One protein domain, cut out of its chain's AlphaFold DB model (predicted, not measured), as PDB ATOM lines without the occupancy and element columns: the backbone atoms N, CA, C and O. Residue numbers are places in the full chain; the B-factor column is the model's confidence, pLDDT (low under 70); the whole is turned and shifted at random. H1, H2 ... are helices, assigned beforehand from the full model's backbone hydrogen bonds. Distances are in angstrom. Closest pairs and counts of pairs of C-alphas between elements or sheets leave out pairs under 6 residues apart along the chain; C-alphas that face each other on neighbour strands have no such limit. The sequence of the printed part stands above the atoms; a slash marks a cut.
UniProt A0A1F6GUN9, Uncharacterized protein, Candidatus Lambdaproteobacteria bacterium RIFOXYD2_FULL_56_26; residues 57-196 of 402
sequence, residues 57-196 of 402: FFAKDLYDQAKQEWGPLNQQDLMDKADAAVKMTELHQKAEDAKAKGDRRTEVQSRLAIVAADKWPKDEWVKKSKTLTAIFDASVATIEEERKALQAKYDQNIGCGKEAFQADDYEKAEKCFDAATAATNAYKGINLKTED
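This is residues 57 to 196 of the 402 residues of an uncharacterized protein of Candidatus Lambdaproteobacteria bacterium RIFOXYD2_FULL_56_26 (UniProt A0A1F6GUN9). One long helix, H5, runs along most of the length of a rod, and two helical hairpins are built with it or on it: H6 folds back along its later part, while the hairpin of H2 and H3 packs at a steep tilt on its earlier part. H1 and the short H4 sit at the end where H5 begins, and a stretch without a named element follows H6. The printed part has 140 residues, with six named helices in the order H1 to H6 and no named strand; the class is all helix. The whole is loose, with a radius of gyration of the C-alphas of 20.3 A, and spans 69 by 30 by 19 A.

H1, residues 60 to 70, and H2, residues 75 to 100, are close but not clearly touching, the closest C-alphas being those of Tyr 63 and Ala 82, 7.7 A apart. H2 and H3, residues 104 to 115, form a hairpin at a shallow tilt of 19 degrees, opposite ways; H2 touches H3 with residues 88 to 99 alone, closest at the C-alphas of Ala 95 and Glu 107, 4.3 A. H4, residues 124 to 128, touches H1, with the C-alphas of Glu 69 and Lys 128 closest at 6.0 A. The hub is H5, residues 130 to 166, which touches the five other helices. H5 and H4 touch only at the corner, and only just, with 3 pairs of C-alphas within 8 A, the closest those of Lys 127 and Thr 133, 5.5 A. H1 and H5 only just touch, with 3 pairs within 8 A, the closest those of Leu 62 and Thr 131, 7.6 A; they are about perpendicular at 89 degrees. H2 touches H5 at a steep tilt of 51 degrees, the same way, closest at the C-alphas of His 92 and Ile 135, 6.8 A. H3 touches H5 at a steep tilt of 57 degrees, opposite ways, closest at the C-alphas of Arg 111 and Ser 139, 4.9 A. H6, residues 170 to 184, forms a hairpin with H5 at a shallow tilt of 9 degrees, opposite ways; H5 touches it with residues 150 to 165 alone, closest at the C-alphas of Gly 161 and Ala 173, 4.1 A. H6 is apart from H1, H2, H3 and H4. In all six helices every O i to N i+4 pair is within hydrogen-bond range.

H1 begins at C-alpha 60, (30.071, 119.041, 133.075). H2 measures 37.4 A from first to last C-alpha, H3 16.5 A and H6 21.0 A. H5 measures 53.5 A, from C-alpha 130 at (30.985, 109.355, 145.096) to C-alpha 166 at (71.418, 74.600, 150.044).

The C-alphas of Pro 72 and Asp 168 are farthest apart, 69.2 A. The printed part has no cut and no long link. Mean pLDDT of the printed part is 82.4; residues 57 to 78 and 118 to 125 are under 70.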
ATOM      1  N   PHE A  57      36.831 119.450 130.036       39.66
ATOM      2  CA  PHE A  57      37.419 118.120 130.296       39.66
ATOM      3  C   PHE A  57      36.787 117.373 131.467       39.66
ATOM      4  O   PHE A  57      36.786 116.143 131.506       39.66
ATOM      5  N   PHE A  58      36.205 118.108 132.408       42.34
ATOM      6  CA  PHE A  58      35.195 117.540 133.276       42.34
ATOM      7  C   PHE A  58      33.949 117.343 132.423       42.34
ATOM      8  O   PHE A  58      33.413 118.326 131.919       42.34
ATOM      9  N   ALA A  59      33.447 116.113 132.267       51.53
ATOM     10  CA  ALA A  59      32.051 115.969 131.863       51.53
ATOM     11  C   ALA A  59      31.256 116.857 132.829       51.53
ATOM     12  O   ALA A  59      31.331 116.646 134.042       51.53
ATOM     13  N   LYS A  60      30.643 117.922 132.307       50.03
ATOM     14  CA  LYS A  60      30.071 119.041 133.075       50.03
ATOM     15  C   LYS A  60      29.247 118.549 134.271       50.03
ATOM     16  O   LYS A  60      29.342 119.073 135.375       50.03
ATOM     17  N   ASP A  61      28.559 117.442 134.047       54.50
ATOM     18  CA  ASP A  61      27.728 116.678 134.963       54.50
ATOM     19  C   ASP A  61      28.492 116.162 136.203       54.50
ATOM     20  O   ASP A  61      28.008 116.295 137.323       54.50
ATOM     21  N   LEU A  62      29.704 115.620 136.031       52.66
ATOM     22  CA  LEU A  62      30.549 115.092 137.113       52.66
ATOM     23  C   LEU A  62      31.148 116.207 137.976       52.66
ATOM     24  O   LEU A  62      31.300 116.037 139.186       52.66
ATOM     25  N   TYR A  63      31.468 117.351 137.366       54.69
ATOM     26  CA  TYR A  63      31.933 118.535 138.089       54.69
ATOM     27  C   TYR A  63      30.803 119.185 138.875       54.69
ATOM     28  O   TYR A  63      30.971 119.476 140.054       54.69
ATOM     29  N   ASP A  64      29.644 119.385 138.247       58.72
ATOM     30  CA  ASP A  64      28.481 119.977 138.904       58.72
ATOM     31  C   ASP A  64      28.002 119.096 140.069       58.72
ATOM     32  O   ASP A  64      27.644 119.618 141.128       58.72
ATOM     33  N   GLN A  65      28.092 117.768 139.926       62.34
ATOM     34  CA  GLN A  65      27.806 116.808 140.990       62.34
ATOM     35  C   GLN A  65      28.828 116.896 142.136       62.34
ATOM     36  O   GLN A  65      28.433 117.073 143.288       62.34
ATOM     37  N   ALA A  66      30.131 116.882 141.840       56.06
ATOM     38  CA  ALA A  66      31.167 117.011 142.866       56.06
ATOM     39  C   ALA A  66      31.129 118.386 143.568       56.06
ATOM     40  O   ALA A  66      31.295 118.485 144.781       56.06
ATOM     41  N   LYS A  67      30.822 119.458 142.832       61.00
ATOM     42  CA  LYS A  67      30.665 120.822 143.351       61.00
ATOM     43  C   LYS A  67      29.463 120.956 144.288       61.00
ATOM     44  O   LYS A  67      29.575 121.632 145.310       61.00
ATOM     45  N   GLN A  68      28.338 120.307 143.975       65.12
ATOM     46  CA  GLN A  68      27.196 120.204 144.894       65.12
ATOM     47  C   GLN A  68      27.571 119.439 146.175       65.12
ATOM     48  O   GLN A  68      27.134 119.815 147.261       65.12
ATOM     49  N   GLU A  69      28.423 118.418 146.061       63.62
ATOM     50  CA  GLU A  69      28.908 117.597 147.180       63.62
ATOM     51  C   GLU A  69      29.968 118.310 148.055       63.62
ATOM     52  O   GLU A  69      30.151 117.959 149.223       63.62
ATOM     53  N   TRP A  70      30.659 119.336 147.535       63.69
ATOM     54  CA  TRP A  70      31.742 120.042 148.241       63.69
ATOM     55  C   TRP A  70      31.306 121.223 149.127       63.69
ATOM     56  O   TRP A  70      32.056 121.581 150.041       63.69
ATOM     57  N   GLY A  71      30.112 121.792 148.921       63.50
ATOM     58  CA  GLY A  71      29.584 122.913 149.716       63.50
ATOM     59  C   GLY A  71      30.231 124.283 149.415       63.50
ATOM     60  O   GLY A  71      31.003 124.411 148.463       63.50
ATOM     61  N   PRO A  72      29.907 125.346 150.187       61.19
ATOM     62  CA  PRO A  72      30.430 126.691 149.949       61.19
ATOM     63  C   PRO A  72      31.923 126.768 150.302       61.19
ATOM     64  O   PRO A  72      32.320 126.559 151.447       61.19
ATOM     65  N   LEU A  73      32.749 127.084 149.309       62.28
ATOM     66  CA  LEU A  73      34.208 127.180 149.399       62.28
ATOM     67  C   LEU A  73      34.673 128.542 148.861       62.28
ATOM     68  O   LEU A  73      33.975 129.162 148.058       62.28
ATOM     69  N   ASN A  74      35.855 129.007 149.283       69.12
ATOM     70  CA  ASN A  74      36.485 130.164 148.644       69.12
ATOM     71  C   ASN A  74      36.941 129.795 147.212       69.12
ATOM     72  O   ASN A  74      37.090 128.621 146.868       69.12
ATOM     73  N   GLN A  75      37.130 130.799 146.353       67.38
ATOM     74  CA  GLN A  75      37.375 130.580 144.924       67.38
ATOM     75  C   GLN A  75      38.693 129.837 144.637       67.38
ATOM     76  O   GLN A  75      38.743 129.063 143.686       67.38
ATOM     77  N   GLN A  76      39.732 130.032 145.454       68.56
ATOM     78  CA  GLN A  76      41.027 129.375 145.262       68.56
ATOM     79  C   GLN A  76      40.959 127.881 145.614       68.56
ATOM     80  O   GLN A  76      41.376 127.047 144.816       68.56
ATOM     81  N   ASP A  77      40.331 127.532 146.741       69.88
ATOM     82  CA  ASP A  77      40.150 126.140 147.170       69.88
ATOM     83  C   ASP A  77      39.276 125.339 146.192       69.88
ATOM     84  O   ASP A  77      39.429 124.124 146.065       69.88
ATOM     85  N   LEU A  78      38.339 126.002 145.503       68.44
ATOM     86  CA  LEU A  78      37.542 125.388 144.438       68.44
ATOM     87  C   LEU A  78      38.383 125.062 143.206       68.44
ATOM     88  O   LEU A  78      38.226 123.976 142.653       68.44
ATOM     89  N   MET A  79      39.262 125.976 142.788       70.12
ATOM     90  CA  MET A  79      40.142 125.764 141.635       70.12
ATOM     91  C   MET A  79      41.141 124.637 141.907       70.12
ATOM     92  O   MET A  79      41.254 123.724 141.096       70.12
ATOM     93  N   ASP A  80      41.767 124.625 143.084       74.00
ATOM     94  CA  ASP A  80      42.740 123.591 143.452       74.00
ATOM     95  C   ASP A  80      42.092 122.190 143.527       74.00
ATOM     96  O   ASP A  80      42.690 121.190 143.118       74.00
ATOM     97  N   LYS A  81      40.843 122.095 144.013       74.75
ATOM     98  CA  LYS A  81      40.065 120.839 144.017       74.75
ATOM     99  C   LYS A  81      39.616 120.420 142.621       74.75
ATOM    100  O   LYS A  81      39.629 119.228 142.322       74.75
ATOM    101  N   ALA A  82      39.231 121.373 141.774       73.75
ATOM    102  CA  ALA A  82      38.854 121.104 140.392       73.75
ATOM    103  C   ALA A  82      40.049 120.567 139.590       73.75
ATOM    104  O   ALA A  82      39.939 119.501 138.990       73.75
ATOM    105  N   ASP A  83      41.205 121.229 139.658       77.31
ATOM    106  CA  ASP A  83      42.430 120.813 138.964       77.31
ATOM    107  C   ASP A  83      42.896 119.424 139.413       77.31
ATOM    108  O   ASP A  83      43.282 118.579 138.598       77.31
ATOM    109  N   ALA A  84      42.812 119.156 140.719       77.19
ATOM    110  CA  ALA A  84      43.045 117.830 141.260       77.19
ATOM    111  C   ALA A  84      42.071 116.829 140.619       77.19
ATOM    112  O   ALA A  84      42.478 115.887 139.942       77.19
ATOM    113  N   ALA A  85      40.769 117.053 140.737       78.00
ATOM    114  CA  ALA A  85      39.773 116.111 140.257       78.00
ATOM    115  C   ALA A  85      39.832 115.863 138.723       78.00
ATOM    116  O   ALA A  85      39.623 114.722 138.293       78.00
ATOM    117  N   VAL A  86      40.240 116.859 137.915       82.31
ATOM    118  CA  VAL A  86      40.572 116.685 136.481       82.31
ATOM    119  C   VAL A  86      41.698 115.674 136.340       82.31
ATOM    120  O   VAL A  86      41.539 114.644 135.688       82.31
ATOM    121  N   LYS A  87      42.818 115.915 137.022       84.62
ATOM    122  CA  LYS A  87      43.996 115.052 136.962       84.62
ATOM    123  C   LYS A  87      43.691 113.612 137.389       84.62
ATOM    124  O   LYS A  87      44.320 112.680 136.892       84.62
ATOM    125  N   MET A  88      42.733 113.398 138.295       85.31
ATOM    126  CA  MET A  88      42.397 112.057 138.803       85.31
ATOM    127  C   MET A  88      41.650 111.298 137.729       85.31
ATOM    128  O   MET A  88      41.918 110.124 137.497       85.31
ATOM    129  N   THR A  89      40.743 112.003 137.060       83.81
ATOM    130  CA  THR A  89      39.954 111.490 135.949       83.81
ATOM    131  C   THR A  89      40.843 111.211 134.740       83.81
ATOM    132  O   THR A  89      40.730 110.146 134.144       83.81
ATOM    133  N   GLU A  90      41.802 112.089 134.429       88.81
ATOM    134  CA  GLU A  90      42.796 111.861 133.372       88.81
ATOM    135  C   GLU A  90      43.656 110.622 133.649       88.81
ATOM    136  O   GLU A  90      43.839 109.773 132.776       88.81
ATOM    137  N   LEU A  91      44.171 110.483 134.877       91.31
ATOM    138  CA  LEU A  91      44.941 109.305 135.280       91.31
ATOM    139  C   LEU A  91      44.081 108.038 135.282       91.31
ATOM    140  O   LEU A  91      44.571 106.969 134.915       91.31
ATOM    141  N   HIS A  92      42.812 108.147 135.674       91.00
ATOM    142  CA  HIS A  92      41.868 107.038 135.653       91.00
ATOM    143  C   HIS A  92      41.577 106.585 134.224       91.00
ATOM    144  O   HIS A  92      41.719 105.399 133.934       91.00
ATOM    145  N   GLN A  93      41.273 107.517 133.319       91.69
ATOM    146  CA  GLN A  93      41.058 107.224 131.906       91.69
ATOM    147  C   GLN A  93      42.305 106.594 131.290       91.69
ATOM    148  O   GLN A  93      42.216 105.570 130.622       91.69
ATOM    149  N   LYS A  94      43.488 107.139 131.590       94.19
ATOM    150  CA  LYS A  94      44.757 106.557 131.152       94.19
ATOM    151  C   LYS A  94      44.940 105.125 131.662       94.19
ATOM    152  O   LYS A  94      45.470 104.289 130.931       94.19
ATOM    153  N   ALA A  95      44.515 104.831 132.891       93.25
ATOM    154  CA  ALA A  95      44.569 103.484 133.446       93.25
ATOM    155  C   ALA A  95      43.582 102.529 132.752       93.25
ATOM    156  O   ALA A  95      43.967 101.408 132.434       93.25
ATOM    157  N   GLU A  96      42.348 102.960 132.477       93.69
ATOM    158  CA  GLU A  96      41.361 102.156 131.737       93.69
ATOM    159  C   GLU A  96      41.794 101.915 130.282       93.69
ATOM    160  O   GLU A  96      41.716 100.790 129.790       93.69
ATOM    161  N   ASP A  97      42.347 102.928 129.611       94.62
ATOM    162  CA  ASP A  97      42.900 102.796 128.261       94.62
ATOM    163  C   ASP A  97      44.083 101.820 128.231       94.62
ATOM    164  O   ASP A  97      44.219 101.021 127.303       94.62
ATOM    165  N   ALA A  98      44.960 101.884 129.239       94.50
ATOM    166  CA  ALA A  98      46.082 100.961 129.381       94.50
ATOM    167  C   ALA A  98      45.592  99.529 129.625       94.50
ATOM    168  O   ALA A  98      46.059  98.600 128.965       94.50
ATOM    169  N   LYS A  99      44.588  99.355 130.489       94.19
ATOM    170  CA  LYS A  99      43.934  98.069 130.747       94.19
ATOM    171  C   LYS A  99      43.301  97.484 129.482       94.19
ATOM    172  O   LYS A  99      43.523  96.315 129.183       94.19
ATOM    173  N   ALA A 100      42.587  98.292 128.698       94.50
ATOM    174  CA  ALA A 100      41.992  97.871 127.426       94.50
ATOM    175  C   ALA A 100      43.044  97.430 126.392       94.50
ATOM    176  O   ALA A 100      42.782  96.554 125.570       94.50
ATOM    177  N   LYS A 101      44.248  98.011 126.454       95.06
ATOM    178  CA  LYS A 101      45.402  97.649 125.616       95.06
ATOM    179  C   LYS A 101      46.232  96.486 126.177       95.06
ATOM    180  O   LYS A 101      47.162  96.046 125.507       95.06
ATOM    181  N   GLY A 102      45.934  96.002 127.385       92.69
ATOM    182  CA  GLY A 102      46.743  94.998 128.083       92.69
ATOM    183  C   GLY A 102      48.081  95.520 128.631       92.69
ATOM    184  O   GLY A 102      48.942  94.725 129.002       92.69
ATOM    185  N   ASP A 103      48.284  96.839 128.702       93.25
ATOM    186  CA  ASP A 103      49.489  97.458 129.266       93.25
ATOM    187  C   ASP A 103      49.373  97.595 130.791       93.25
ATOM    188  O   ASP A 103      49.064  98.658 131.343       93.25
ATOM    189  N   ARG A 104      49.651  96.487 131.486       91.94
ATOM    190  CA  ARG A 104      49.574  96.416 132.951       91.94
ATOM    191  C   ARG A 104      50.508  97.409 133.645       91.94
ATOM    192  O   ARG A 104      50.170  97.932 134.705       91.94
ATOM    193  N   ARG A 105      51.670  97.709 133.052       91.25
ATOM    194  CA  ARG A 105      52.654  98.610 133.665       91.25
ATOM    195  C   ARG A 105      52.118 100.033 133.732       91.25
ATOM    196  O   ARG A 105      52.178 100.660 134.790       91.25
ATOM    197  N   THR A 106      51.590 100.532 132.616       93.00
ATOM    198  CA  THR A 106      51.006 101.877 132.553       93.00
ATOM    199  C   THR A 106      49.735 101.975 133.393       93.00
ATOM    200  O   THR A 106      49.524 103.004 134.040       93.00
ATOM    201  N   GLU A 107      48.927 100.911 133.443       94.12
ATOM    202  CA  GLU A 107      47.762 100.820 134.330       94.12
ATOM    203  C   GLU A 107      48.186 101.029 135.792       94.12
ATOM    204  O   GLU A 107      47.796 102.020 136.413       94.12
ATOM    205  N   VAL A 108      49.052 100.159 136.323       92.12
ATOM    206  CA  VAL A 108      49.481 100.188 137.731       92.12
ATOM    207  C   VAL A 108      50.180 101.503 138.086       92.12
ATOM    208  O   VAL A 108      49.906 102.068 139.141       92.12
ATOM    209  N   GLN A 109      51.034 102.049 137.213       92.94
ATOM    210  CA  GLN A 109      51.690 103.342 137.460       92.94
ATOM    211  C   GLN A 109      50.701 104.511 137.520       92.94
ATOM    212  O   GLN A 109      50.853 105.401 138.356       92.94
ATOM    213  N   SER A 110      49.681 104.510 136.659       92.00
ATOM    214  CA  SER A 110      48.646 105.550 136.666       92.00
ATOM    215  C   SER A 110      47.784 105.449 137.929       92.00
ATOM    216  O   SER A 110      47.512 106.466 138.562       92.00
ATOM    217  N   ARG A 111      47.449 104.227 138.370       92.38
ATOM    218  CA  ARG A 111      46.762 103.979 139.653       92.38
ATOM    219  C   ARG A 111      47.608 104.392 140.857       92.38
ATOM    220  O   ARG A 111      47.101 105.050 141.759       92.38
ATOM    221  N   LEU A 112      48.904 104.077 140.858       90.75
ATOM    222  CA  LEU A 112      49.836 104.531 141.893       90.75
ATOM    223  C   LEU A 112      49.905 106.055 141.950       90.75
ATOM    224  O   LEU A 112      49.949 106.601 143.042       90.75
ATOM    225  N   ALA A 113      49.866 106.751 140.812       89.12
ATOM    226  CA  ALA A 113      49.831 108.212 140.788       89.12
ATOM    227  C   ALA A 113      48.527 108.793 141.373       89.12
ATOM    228  O   ALA A 113      48.576 109.863 141.978       89.12
ATOM    229  N   ILE A 114      47.395 108.087 141.235       87.44
ATOM    230  CA  ILE A 114      46.111 108.435 141.875       87.44
ATOM    231  C   ILE A 114      46.173 108.248 143.395       87.44
ATOM    232  O   ILE A 114      45.538 109.006 144.113       87.44
ATOM    233  N   VAL A 115      46.925 107.261 143.896       84.62
ATOM    234  CA  VAL A 115      47.013 106.964 145.341       84.62
ATOM    235  C   VAL A 115      48.148 107.724 146.038       84.62
ATOM    236  O   VAL A 115      47.968 108.204 147.148       84.62
ATOM    237  N   ALA A 116      49.302 107.907 145.387       81.06
ATOM    238  CA  ALA A 116      50.457 108.673 145.888       81.06
ATOM    239  C   ALA A 116      50.243 110.199 145.866       81.06
ATOM    240  O   ALA A 116      51.116 110.988 146.225       81.06
ATOM    241  N   ALA A 117      49.067 110.599 145.414       71.38
ATOM    242  CA  ALA A 117      48.429 111.893 145.465       71.38
ATOM    243  C   ALA A 117      48.269 112.481 146.890       71.38
ATOM    244  O   ALA A 117      47.299 113.171 147.176       71.38
ATOM    245  N   ASP A 118      49.252 112.334 147.776       53.59
ATOM    246  CA  ASP A 118      49.295 112.907 149.137       53.59
ATOM    247  C   ASP A 118      49.336 114.458 149.161       53.59
ATOM    248  O   ASP A 118      49.515 115.104 150.191       53.59
ATOM    249  N   LYS A 119      49.180 115.088 147.994       53.44
ATOM    250  CA  LYS A 119      49.064 116.540 147.791       53.44
ATOM    251  C   LYS A 119      47.652 116.994 147.427       53.44
ATOM    252  O   LYS A 119      47.454 118.160 147.103       53.44
ATOM    253  N   TRP A 120      46.687 116.086 147.423       60.28
ATOM    254  CA  TRP A 120      45.336 116.375 146.974       60.28
ATOM    255  C   TRP A 120      44.602 116.839 148.204       60.28
ATOM    256  O   TRP A 120      44.525 116.053 149.140       60.28
ATOM    257  N   PRO A 121      44.202 118.118 148.286       50.53
ATOM    258  CA  PRO A 121      44.035 118.827 149.548       50.53
ATOM    259  C   PRO A 121      43.042 118.124 150.483       50.53
ATOM    260  O   PRO A 121      41.867 118.448 150.487       50.53
ATOM    261  N   LYS A 122      43.561 117.180 151.278       50.00
ATOM    262  CA  LYS A 122      42.969 116.430 152.389       50.00
ATOM    263  C   LYS A 122      41.682 115.669 152.039       50.00
ATOM    264  O   LYS A 122      40.620 116.273 151.953       50.00
ATOM    265  N   ASP A 123      41.802 114.344 151.920       60.81
ATOM    266  CA  ASP A 123      40.851 113.228 152.137       60.81
ATOM    267  C   ASP A 123      39.335 113.472 152.243       60.81
ATOM    268  O   ASP A 123      38.543 112.658 151.772       60.81
ATOM    269  N   GLU A 124      38.886 114.536 152.897       63.06
ATOM    270  CA  GLU A 124      37.479 114.794 153.162       63.06
ATOM    271  C   GLU A 124      36.663 115.101 151.905       63.06
ATOM    272  O   GLU A 124      35.494 114.738 151.857       63.06
ATOM    273  N   TRP A 125      37.223 115.763 150.886       67.88
ATOM    274  CA  TRP A 125      36.446 116.117 149.685       67.88
ATOM    275  C   TRP A 125      36.415 115.005 148.632       67.88
ATOM    276  O   TRP A 125      35.406 114.868 147.941       67.88
ATOM    277  N   VAL A 126      37.463 114.175 148.553       71.19
ATOM    278  CA  VAL A 126      37.447 112.950 147.737       71.19
ATOM    279  C   VAL A 126      36.392 111.997 148.293       71.19
ATOM    280  O   VAL A 126      35.539 111.554 147.534       71.19
ATOM    281  N   LYS A 127      36.357 111.802 149.624       72.75
ATOM    282  CA  LYS A 127      35.338 110.996 150.325       72.75
ATOM    283  C   LYS A 127      33.917 111.564 150.213       72.75
ATOM    284  O   LYS A 127      32.953 110.810 150.285       72.75
ATOM    285  N   LYS A 128      33.769 112.885 150.046       73.25
ATOM    286  CA  LYS A 128      32.466 113.530 149.787       73.25
ATOM    287  C   LYS A 128      31.973 113.298 148.363       73.25
ATOM    288  O   LYS A 128      30.765 113.332 148.159       73.25
ATOM    289  N   SER A 129      32.875 113.034 147.413       75.19
ATOM    290  CA  SER A 129      32.494 112.741 146.037       75.19
ATOM    291  C   SER A 129      32.412 111.249 145.760       75.19
ATOM    292  O   SER A 129      33.418 110.537 145.789       75.19
ATOM    293  N   LYS A 130      31.211 110.774 145.416       77.56
ATOM    294  CA  LYS A 130      30.985 109.355 145.096       77.56
ATOM    295  C   LYS A 130      31.845 108.890 143.923       77.56
ATOM    296  O   LYS A 130      32.409 107.799 143.971       77.56
ATOM    297  N   THR A 131      31.982 109.728 142.899       75.81
ATOM    298  CA  THR A 131      32.763 109.419 141.694       75.81
ATOM    299  C   THR A 131      34.249 109.296 142.008       75.81
ATOM    300  O   THR A 131      34.882 108.307 141.644       75.81
ATOM    301  N   LEU A 132      34.818 110.274 142.714       79.38
ATOM    302  CA  LEU A 132      36.247 110.265 143.028       79.38
ATOM    303  C   LEU A 132      36.598 109.166 144.030       79.38
ATOM    304  O   LEU A 132      37.648 108.541 143.897       79.38
ATOM    305  N   THR A 133      35.693 108.879 144.970       81.69
ATOM    306  CA  THR A 133      35.813 107.727 145.871       81.69
ATOM    307  C   THR A 133      35.862 106.421 145.077       81.69
ATOM    308  O   THR A 133      36.781 105.635 145.271       81.69
ATOM    309  N   ALA A 134      34.965 106.217 144.105       82.75
ATOM    310  CA  ALA A 134      34.978 105.014 143.270       82.75
ATOM    311  C   ALA A 134      36.278 104.867 142.452       82.75
ATOM    312  O   ALA A 134      36.822 103.767 142.350       82.75
ATOM    313  N   ILE A 135      36.810 105.967 141.904       84.69
ATOM    314  CA  ILE A 135      38.102 105.972 141.196       84.69
ATOM    315  C   ILE A 135      39.242 105.591 142.145       84.69
ATOM    316  O   ILE A 135      40.110 104.789 141.782       84.69
ATOM    317  N   PHE A 136      39.255 106.162 143.348       86.06
ATOM    318  CA  PHE A 136      40.270 105.888 144.358       86.06
ATOM    319  C   PHE A 136      40.219 104.427 144.820       86.06
ATOM    320  O   PHE A 136      41.232 103.733 144.734       86.06
ATOM    321  N   ASP A 137      39.043 103.928 145.200       86.44
ATOM    322  CA  ASP A 137      38.839 102.553 145.666       86.44
ATOM    323  C   ASP A 137      39.224 101.527 144.591       86.44
ATOM    324  O   ASP A 137      39.939 100.563 144.874       86.44
ATOM    325  N   ALA A 138      38.838 101.769 143.331       87.62
ATOM    326  CA  ALA A 138      39.263 100.937 142.207       87.62
ATOM    327  C   ALA A 138      40.793 100.933 142.046       87.62
ATOM    328  O   ALA A 138      41.390  99.895 141.767       87.62
ATOM    329  N   SER A 139      41.443 102.081 142.257       89.88
ATOM    330  CA  SER A 139      42.901 102.206 142.163       89.88
ATOM    331  C   SER A 139      43.618 101.457 143.284       89.88
ATOM    332  O   SER A 139      44.588 100.746 143.015       89.88
ATOM    333  N   VAL A 140      43.120 101.556 144.519       89.50
ATOM    334  CA  VAL A 140      43.633 100.799 145.670       89.50
ATOM    335  C   VAL A 140      43.486  99.296 145.438       89.50
ATOM    336  O   VAL A 140      44.440  98.555 145.671       89.50
ATOM    337  N   ALA A 141      42.338  98.844 144.924       90.88
ATOM    338  CA  ALA A 141      42.102  97.433 144.625       90.88
ATOM    339  C   ALA A 141      43.106  96.879 143.598       90.88
ATOM    340  O   ALA A 141      43.692  95.821 143.828       90.88
ATOM    341  N   THR A 142      43.368  97.609 142.507       91.62
ATOM    342  CA  THR A 142      44.367  97.212 141.497       91.62
ATOM    343  C   THR A 142      45.787  97.166 142.066       91.62
ATOM    344  O   THR A 142      46.539  96.238 141.775       91.62
ATOM    345  N   ILE A 143      46.171  98.144 142.893       90.81
ATOM    346  CA  ILE A 143      47.503  98.170 143.518       90.81
ATOM    347  C   ILE A 143      47.673  96.999 144.490       90.81
ATOM    348  O   ILE A 143      48.744  96.399 144.536       90.81
ATOM    349  N   GLU A 144      46.638  96.660 145.259       91.31
ATOM    350  CA  GLU A 144      46.678  95.537 146.198       91.31
ATOM    351  C   GLU A 144      46.751  94.183 145.479       91.31
ATOM    352  O   GLU A 144      47.484  93.292 145.907       91.31
ATOM    353  N   GLU A 145      46.037  94.028 144.362       92.00
ATOM    354  CA  GLU A 145      46.157  92.855 143.492       92.00
ATOM    355  C   GLU A 145      47.592  92.704 142.964       92.00
ATOM    356  O   GLU A 145      48.195  91.636 143.095       92.00
ATOM    357  N   GLU A 146      48.169  93.784 142.431       92.19
ATOM    358  CA  GLU A 146      49.538  93.769 141.914       92.19
ATOM    359  C   GLU A 146      50.562  93.513 143.030       92.19
ATOM    360  O   GLU A 146      51.493  92.731 142.849       92.19
ATOM    361  N   ARG A 147      50.366  94.102 144.217       92.19
ATOM    362  CA  ARG A 147      51.199  93.850 145.400       92.19
ATOM    363  C   ARG A 147      51.203  92.368 145.763       92.19
ATOM    364  O   ARG A 147      52.274  91.816 145.991       92.19
ATOM    365  N   LYS A 148      50.039  91.712 145.792       93.31
ATOM    366  CA  LYS A 148      49.938  90.268 146.072       93.31
ATOM    367  C   LYS A 148      50.623  89.431 144.998       93.31
ATOM    368  O   LYS A 148      51.339  88.492 145.331       93.31
ATOM    369  N   ALA A 149      50.443  89.781 143.726       92.62
ATOM    370  CA  ALA A 149      51.089  89.083 142.619       92.62
ATOM    371  C   ALA A 149      52.622  89.211 142.674       92.62
ATOM    372  O   ALA A 149      53.338  88.227 142.481       92.62
ATOM    373  N   LEU A 150      53.134  90.406 142.972       93.44
ATOM    374  CA  LEU A 150      54.565  90.656 143.141       93.44
ATOM    375  C   LEU A 150      55.123  89.981 144.391       93.44
ATOM    376  O   LEU A 150      56.212  89.422 144.318       93.44
ATOM    377  N   GLN A 151      54.376  89.970 145.499       93.50
ATOM    378  CA  GLN A 151      54.768  89.251 146.710       93.50
ATOM    379  C   GLN A 151      54.879  87.748 146.441       93.50
ATOM    380  O   GLN A 151      55.890  87.156 146.785       93.50
ATOM    381  N   ALA A 152      53.909  87.140 145.750       94.12
ATOM    382  CA  ALA A 152      53.971  85.718 145.408       94.12
ATOM    383  C   ALA A 152      55.184  85.384 144.522       94.12
ATOM    384  O   ALA A 152      55.865  84.386 144.753       94.12
ATOM    385  N   LYS A 153      55.490  86.238 143.533       93.75
ATOM    386  CA  LYS A 153      56.701  86.098 142.704       93.75
ATOM    387  C   LYS A 153      57.977  86.250 143.529       93.75
ATOM    388  O   LYS A 153      58.920  85.488 143.340       93.75
ATOM    389  N   TYR A 154      58.009  87.228 144.428       94.56
ATOM    390  CA  TYR A 154      59.122  87.441 145.342       94.56
ATOM    391  C   TYR A 154      59.340  86.207 146.232       94.56
ATOM    392  O   TYR A 154      60.434  85.652 146.219       94.56
ATOM    393  N   ASP A 155      58.301  85.717 146.913       94.50
ATOM    394  CA  ASP A 155      58.373  84.559 147.810       94.50
ATOM    395  C   ASP A 155      58.820  83.291 147.060       94.50
ATOM    396  O   ASP A 155      59.665  82.540 147.548       94.50
ATOM    397  N   GLN A 156      58.317  83.081 145.837       95.69
ATOM    398  CA  GLN A 156      58.743  81.983 144.966       95.69
ATOM    399  C   GLN A 156      60.239  82.064 144.632       95.69
ATOM    400  O   GLN A 156      60.949  81.060 144.707       95.69
ATOM    401  N   ASN A 157      60.725  83.251 144.265       95.56
ATOM    402  CA  ASN A 157      62.126  83.466 143.915       95.56
ATOM    403  C   ASN A 157      63.049  83.322 145.135       95.56
ATOM    404  O   ASN A 157      64.120  82.729 145.018       95.56
ATOM    405  N   ILE A 158      62.616  83.781 146.315       95.38
ATOM    406  CA  ILE A 158      63.322  83.538 147.580       95.38
ATOM    407  C   ILE A 158      63.398  82.041 147.883       95.38
ATOM    408  O   ILE A 158      64.469  81.551 148.240       95.38
ATOM    409  N   GLY A 159      62.292  81.308 147.717       95.06
ATOM    410  CA  GLY A 159      62.255  79.854 147.881       95.06
ATOM    411  C   GLY A 159      63.248  79.149 146.957       95.06
ATOM    412  O   GLY A 159      64.105  78.410 147.437       95.06
ATOM    413  N   CYS A 160      63.214  79.471 145.658       96.12
ATOM    414  CA  CYS A 160      64.186  78.966 144.684       96.12
ATOM    415  C   CYS A 160      65.634  79.260 145.104       96.12
ATOM    416  O   CYS A 160      66.481  78.371 145.056       96.12
ATOM    417  N   GLY A 161      65.922  80.503 145.504       94.44
ATOM    418  CA  GLY A 161      67.270  80.923 145.879       94.44
ATOM    419  C   GLY A 161      67.797  80.160 147.093       94.44
ATOM    420  O   GLY A 161      68.930  79.686 147.076       94.44
ATOM    421  N   LYS A 162      66.957  79.963 148.119       94.56
ATOM    422  CA  LYS A 162      67.303  79.180 149.317       94.56
ATOM    423  C   LYS A 162      67.557  77.707 148.990       94.56
ATOM    424  O   LYS A 162      68.552  77.158 149.453       94.56
ATOM    425  N   GLU A 163      66.694  77.079 148.190       97.25
ATOM    426  CA  GLU A 163      66.868  75.682 147.764       97.25
ATOM    427  C   GLU A 163      68.144  75.494 146.934       97.25
ATOM    428  O   GLU A 163      68.902  74.555 147.170       97.25
ATOM    429  N   ALA A 164      68.413  76.401 145.991       96.69
ATOM    430  CA  ALA A 164      69.621  76.363 145.170       96.69
ATOM    431  C   ALA A 164      70.891  76.570 146.008       96.69
ATOM    432  O   ALA A 164      71.862  75.841 145.834       96.69
ATOM    433  N   PHE A 165      70.860  77.505 146.962       93.94
ATOM    434  CA  PHE A 165      71.976  77.743 147.876       93.94
ATOM    435  C   PHE A 165      72.280  76.518 148.749       93.94
ATOM    436  O   PHE A 165      73.439  76.164 148.919       93.94
ATOM    437  N   GLN A 166      71.251  75.838 149.267       95.00
ATOM    438  CA  GLN A 166      71.418  74.600 150.044       95.00
ATOM    439  C   GLN A 166      71.942  73.422 149.214       95.00
ATOM    440  O   GLN A 166      72.496  72.483 149.777       95.00
ATOM    441  N   ALA A 167      71.743  73.455 147.897       95.81
ATOM    442  CA  ALA A 167      72.247  72.458 146.960       95.81
ATOM    443  C   ALA A 167      73.642  72.801 146.401       95.81
ATOM    444  O   ALA A 167      74.084  72.138 145.464       95.81
ATOM    445  N   ASP A 168      74.303  73.838 146.932       93.38
ATOM    446  CA  ASP A 168      75.577  74.380 146.444       93.38
ATOM    447  C   ASP A 168      75.551  74.815 144.959       93.38
ATOM    448  O   ASP A 168      76.583  74.928 144.301       93.38
ATOM    449  N   ASP A 169      74.362  75.105 144.416       96.06
ATOM    450  CA  ASP A 169      74.168  75.665 143.073       96.06
ATOM    451  C   ASP A 169      74.083  77.195 143.166       96.06
ATOM    452  O   ASP A 169      73.020  77.816 143.036       96.06
ATOM    453  N   TYR A 170      75.224  77.815 143.469       94.56
ATOM    454  CA  TYR A 170      75.285  79.244 143.773       94.56
ATOM    455  C   TYR A 170      74.945  80.137 142.566       94.56
ATOM    456  O   TYR A 170      74.336  81.188 142.749       94.56
ATOM    457  N   GLU A 171      75.229  79.709 141.330       94.94
ATOM    458  CA  GLU A 171      74.827  80.453 140.122       94.94
ATOM    459  C   GLU A 171      73.303  80.503 139.956       94.94
ATOM    460  O   GLU A 171      72.731  81.513 139.530       94.94
ATOM    461  N   LYS A 172      72.614  79.401 140.268       95.88
ATOM    462  CA  LYS A 172      71.151  79.371 140.258       95.88
ATOM    463  C   LYS A 172      70.576  80.182 141.415       95.88
ATOM    464  O   LYS A 172      69.571  80.869 141.219       95.88
ATOM    465  N   ALA A 173      71.210  80.134 142.586       95.12
ATOM    466  CA  ALA A 173      70.813  80.938 143.735       95.12
ATOM    467  C   ALA A 173      70.888  82.442 143.424       95.12
ATOM    468  O   ALA A 173      69.911  83.154 143.658       95.12
ATOM    469  N   GLU A 174      71.988  82.904 142.817       95.38
ATOM    470  CA  GLU A 174      72.177  84.293 142.371       95.38
ATOM    471  C   GLU A 174      71.052  84.730 141.424       95.38
ATOM    472  O   GLU A 174      70.346  85.696 141.705       95.38
ATOM    473  N   LYS A 175      70.784  83.949 140.369       96.62
ATOM    474  CA  LYS A 175      69.703  84.239 139.408       96.62
ATOM    475  C   LYS A 175      68.329  84.346 140.070       96.62
ATOM    476  O   LYS A 175      67.523  85.196 139.689       96.62
ATOM    477  N   CYS A 176      68.040  83.483 141.044       95.94
ATOM    478  CA  CYS A 176      66.772  83.521 141.767       95.94
ATOM    479  C   CYS A 176      66.682  84.740 142.704       95.94
ATOM    480  O   CYS A 176      65.643  85.405 142.729       95.94
ATOM    481  N   PHE A 177      67.760  85.124 143.391       94.44
ATOM    482  CA  PHE A 177      67.774  86.344 144.207       94.44
ATOM    483  C   PHE A 177      67.751  87.638 143.375       94.44
ATOM    484  O   PHE A 177      67.065  88.592 143.754       94.44
ATOM    485  N   ASP A 178      68.367  87.662 142.194       95.12
ATOM    486  CA  ASP A 178      68.237  88.768 141.236       95.12
ATOM    487  C   ASP A 178      66.790  88.926 140.750       95.12
ATOM    488  O   ASP A 178      66.253  90.037 140.690       95.12
ATOM    489  N   ALA A 179      66.109  87.813 140.468       94.12
ATOM    490  CA  ALA A 179      64.695  87.827 140.106       94.12
ATOM    491  C   ALA A 179      63.801  88.307 141.268       94.12
ATOM    492  O   ALA A 179      62.817  89.019 141.039       94.12
ATOM    493  N   ALA A 180      64.139  87.972 142.520       93.56
ATOM    494  CA  ALA A 180      63.471  88.521 143.704       93.56
ATOM    495  C   ALA A 180      63.692  90.041 143.812       93.56
ATOM    496  O   ALA A 180      62.732  90.792 144.008       93.56
ATOM    497  N   THR A 181      64.921  90.514 143.583       92.12
ATOM    498  CA  THR A 181      65.260  91.946 143.550       92.12
ATOM    499  C   THR A 181      64.449  92.677 142.483       92.12
ATOM    500  O   THR A 181      63.864  93.731 142.746       92.12
ATOM    501  N   ALA A 182      64.334  92.102 141.285       91.12
ATOM    502  CA  ALA A 182      63.538  92.671 140.204       91.12
ATOM    503  C   ALA A 182      62.052  92.816 140.582       91.12
ATOM    504  O   ALA A 182      61.436  93.827 140.243       91.12
ATOM    505  N   ALA A 183      61.484  91.861 141.331       89.00
ATOM    506  CA  ALA A 183      60.106  91.946 141.815       89.00
ATOM    507  C   ALA A 183      59.905  93.106 142.807       89.00
ATOM    508  O   ALA A 183      58.924  93.841 142.690       89.00
ATOM    509  N   THR A 184      60.852  93.328 143.727       87.50
ATOM    510  CA  THR A 184      60.792  94.454 144.686       87.50
ATOM    511  C   THR A 184      60.885  95.822 144.009       87.50
ATOM    512  O   THR A 184      60.276  96.785 144.469       87.50
ATOM    513  N   ASN A 185      61.585  95.898 142.876       88.00
ATOM    514  CA  ASN A 185      61.825  97.136 142.138       88.00
ATOM    515  C   ASN A 185      60.893  97.326 140.927       88.00
ATOM    516  O   ASN A 185      61.054  98.289 140.175       88.00
ATOM    517  N   ALA A 186      59.912  96.436 140.729       87.31
ATOM    518  CA  ALA A 186      59.040  96.446 139.553       87.31
ATOM    519  C   ALA A 186      58.235  97.754 139.421       87.31
ATOM    520  O   ALA A 186      58.106  98.302 138.321       87.31
ATOM    521  N   TYR A 187      57.741  98.289 140.544       83.94
ATOM    522  CA  TYR A 187      57.015  99.556 140.597       83.94
ATOM    523  C   TYR A 187      57.482 100.423 141.761       83.94
ATOM    524  O   TYR A 187      57.375 100.053 142.929       83.94
ATOM    525  N   LYS A 188      57.914 101.646 141.445       81.25
ATOM    526  CA  LYS A 188      58.211 102.664 142.453       81.25
ATOM    527  C   LYS A 188      56.933 103.000 143.234       81.25
ATOM    528  O   LYS A 188      55.983 103.511 142.647       81.25
ATOM    529  N   GLY A 189      56.923 102.731 144.540       78.50
ATOM    530  CA  GLY A 189      55.791 103.012 145.436       78.50
ATOM    531  C   GLY A 189      54.976 101.786 145.869       78.50
ATOM    532  O   GLY A 189      54.127 101.922 146.748       78.50
ATOM    533  N   ILE A 190      55.246 100.593 145.324       84.69
ATOM    534  CA  ILE A 190      54.739  99.334 145.891       84.69
ATOM    535  C   ILE A 190      55.824  98.754 146.793       84.69
ATOM    536  O   ILE A 190      56.847  98.283 146.311       84.69
ATOM    537  N   ASN A 191      55.585  98.769 148.102       85.94
ATOM    538  CA  ASN A 191      56.473  98.124 149.065       85.94
ATOM    539  C   ASN A 191      56.034  96.670 149.275       85.94
ATOM    540  O   ASN A 191      54.867  96.418 149.595       85.94
ATOM    541  N   LEU A 192      56.965  95.736 149.096       87.69
ATOM    542  CA  LEU A 192      56.789  94.320 149.425       87.69
ATOM    543  C   LEU A 192      57.303  94.041 150.840       87.69
ATOM    544  O   LEU A 192      58.136  94.782 151.366       87.69
ATOM    545  N   LYS A 193      56.820  92.962 151.458       87.06
ATOM    546  CA  LYS A 193      57.427  92.436 152.684       87.06
ATOM    547  C   LYS A 193      58.649  91.630 152.273       87.06
ATOM    548  O   LYS A 193      58.511  90.507 151.794       87.06
ATOM    549  N   THR A 194      59.821  92.231 152.416       85.12
ATOM    550  CA  THR A 194      61.088  91.611 152.040       85.12
ATOM    551  C   THR A 194      61.793  91.042 153.264       85.12
ATOM    552  O   THR A 194      61.742  91.597 154.360       85.12
ATOM    553  N   GLU A 195      62.461  89.917 153.058       81.38
ATOM    554  CA  GLU A 195      63.520  89.441 153.941       81.38
ATOM    555  C   GLU A 195      64.813  90.206 153.609       81.38
ATOM    556  O   GLU A 195      64.844  91.028 152.686       81.38
ATOM    557  N   ASP A 196      65.890  89.945 154.349       85.50
ATOM    558  CA  ASP A 196      67.189  90.565 154.085       85.50
ATOM    559  C   ASP A 196      67.873  89.956 152.847       85.50
ATOM    560  O   ASP A 196      68.806  89.155 152.927       85.50
TER     561      ASP A 196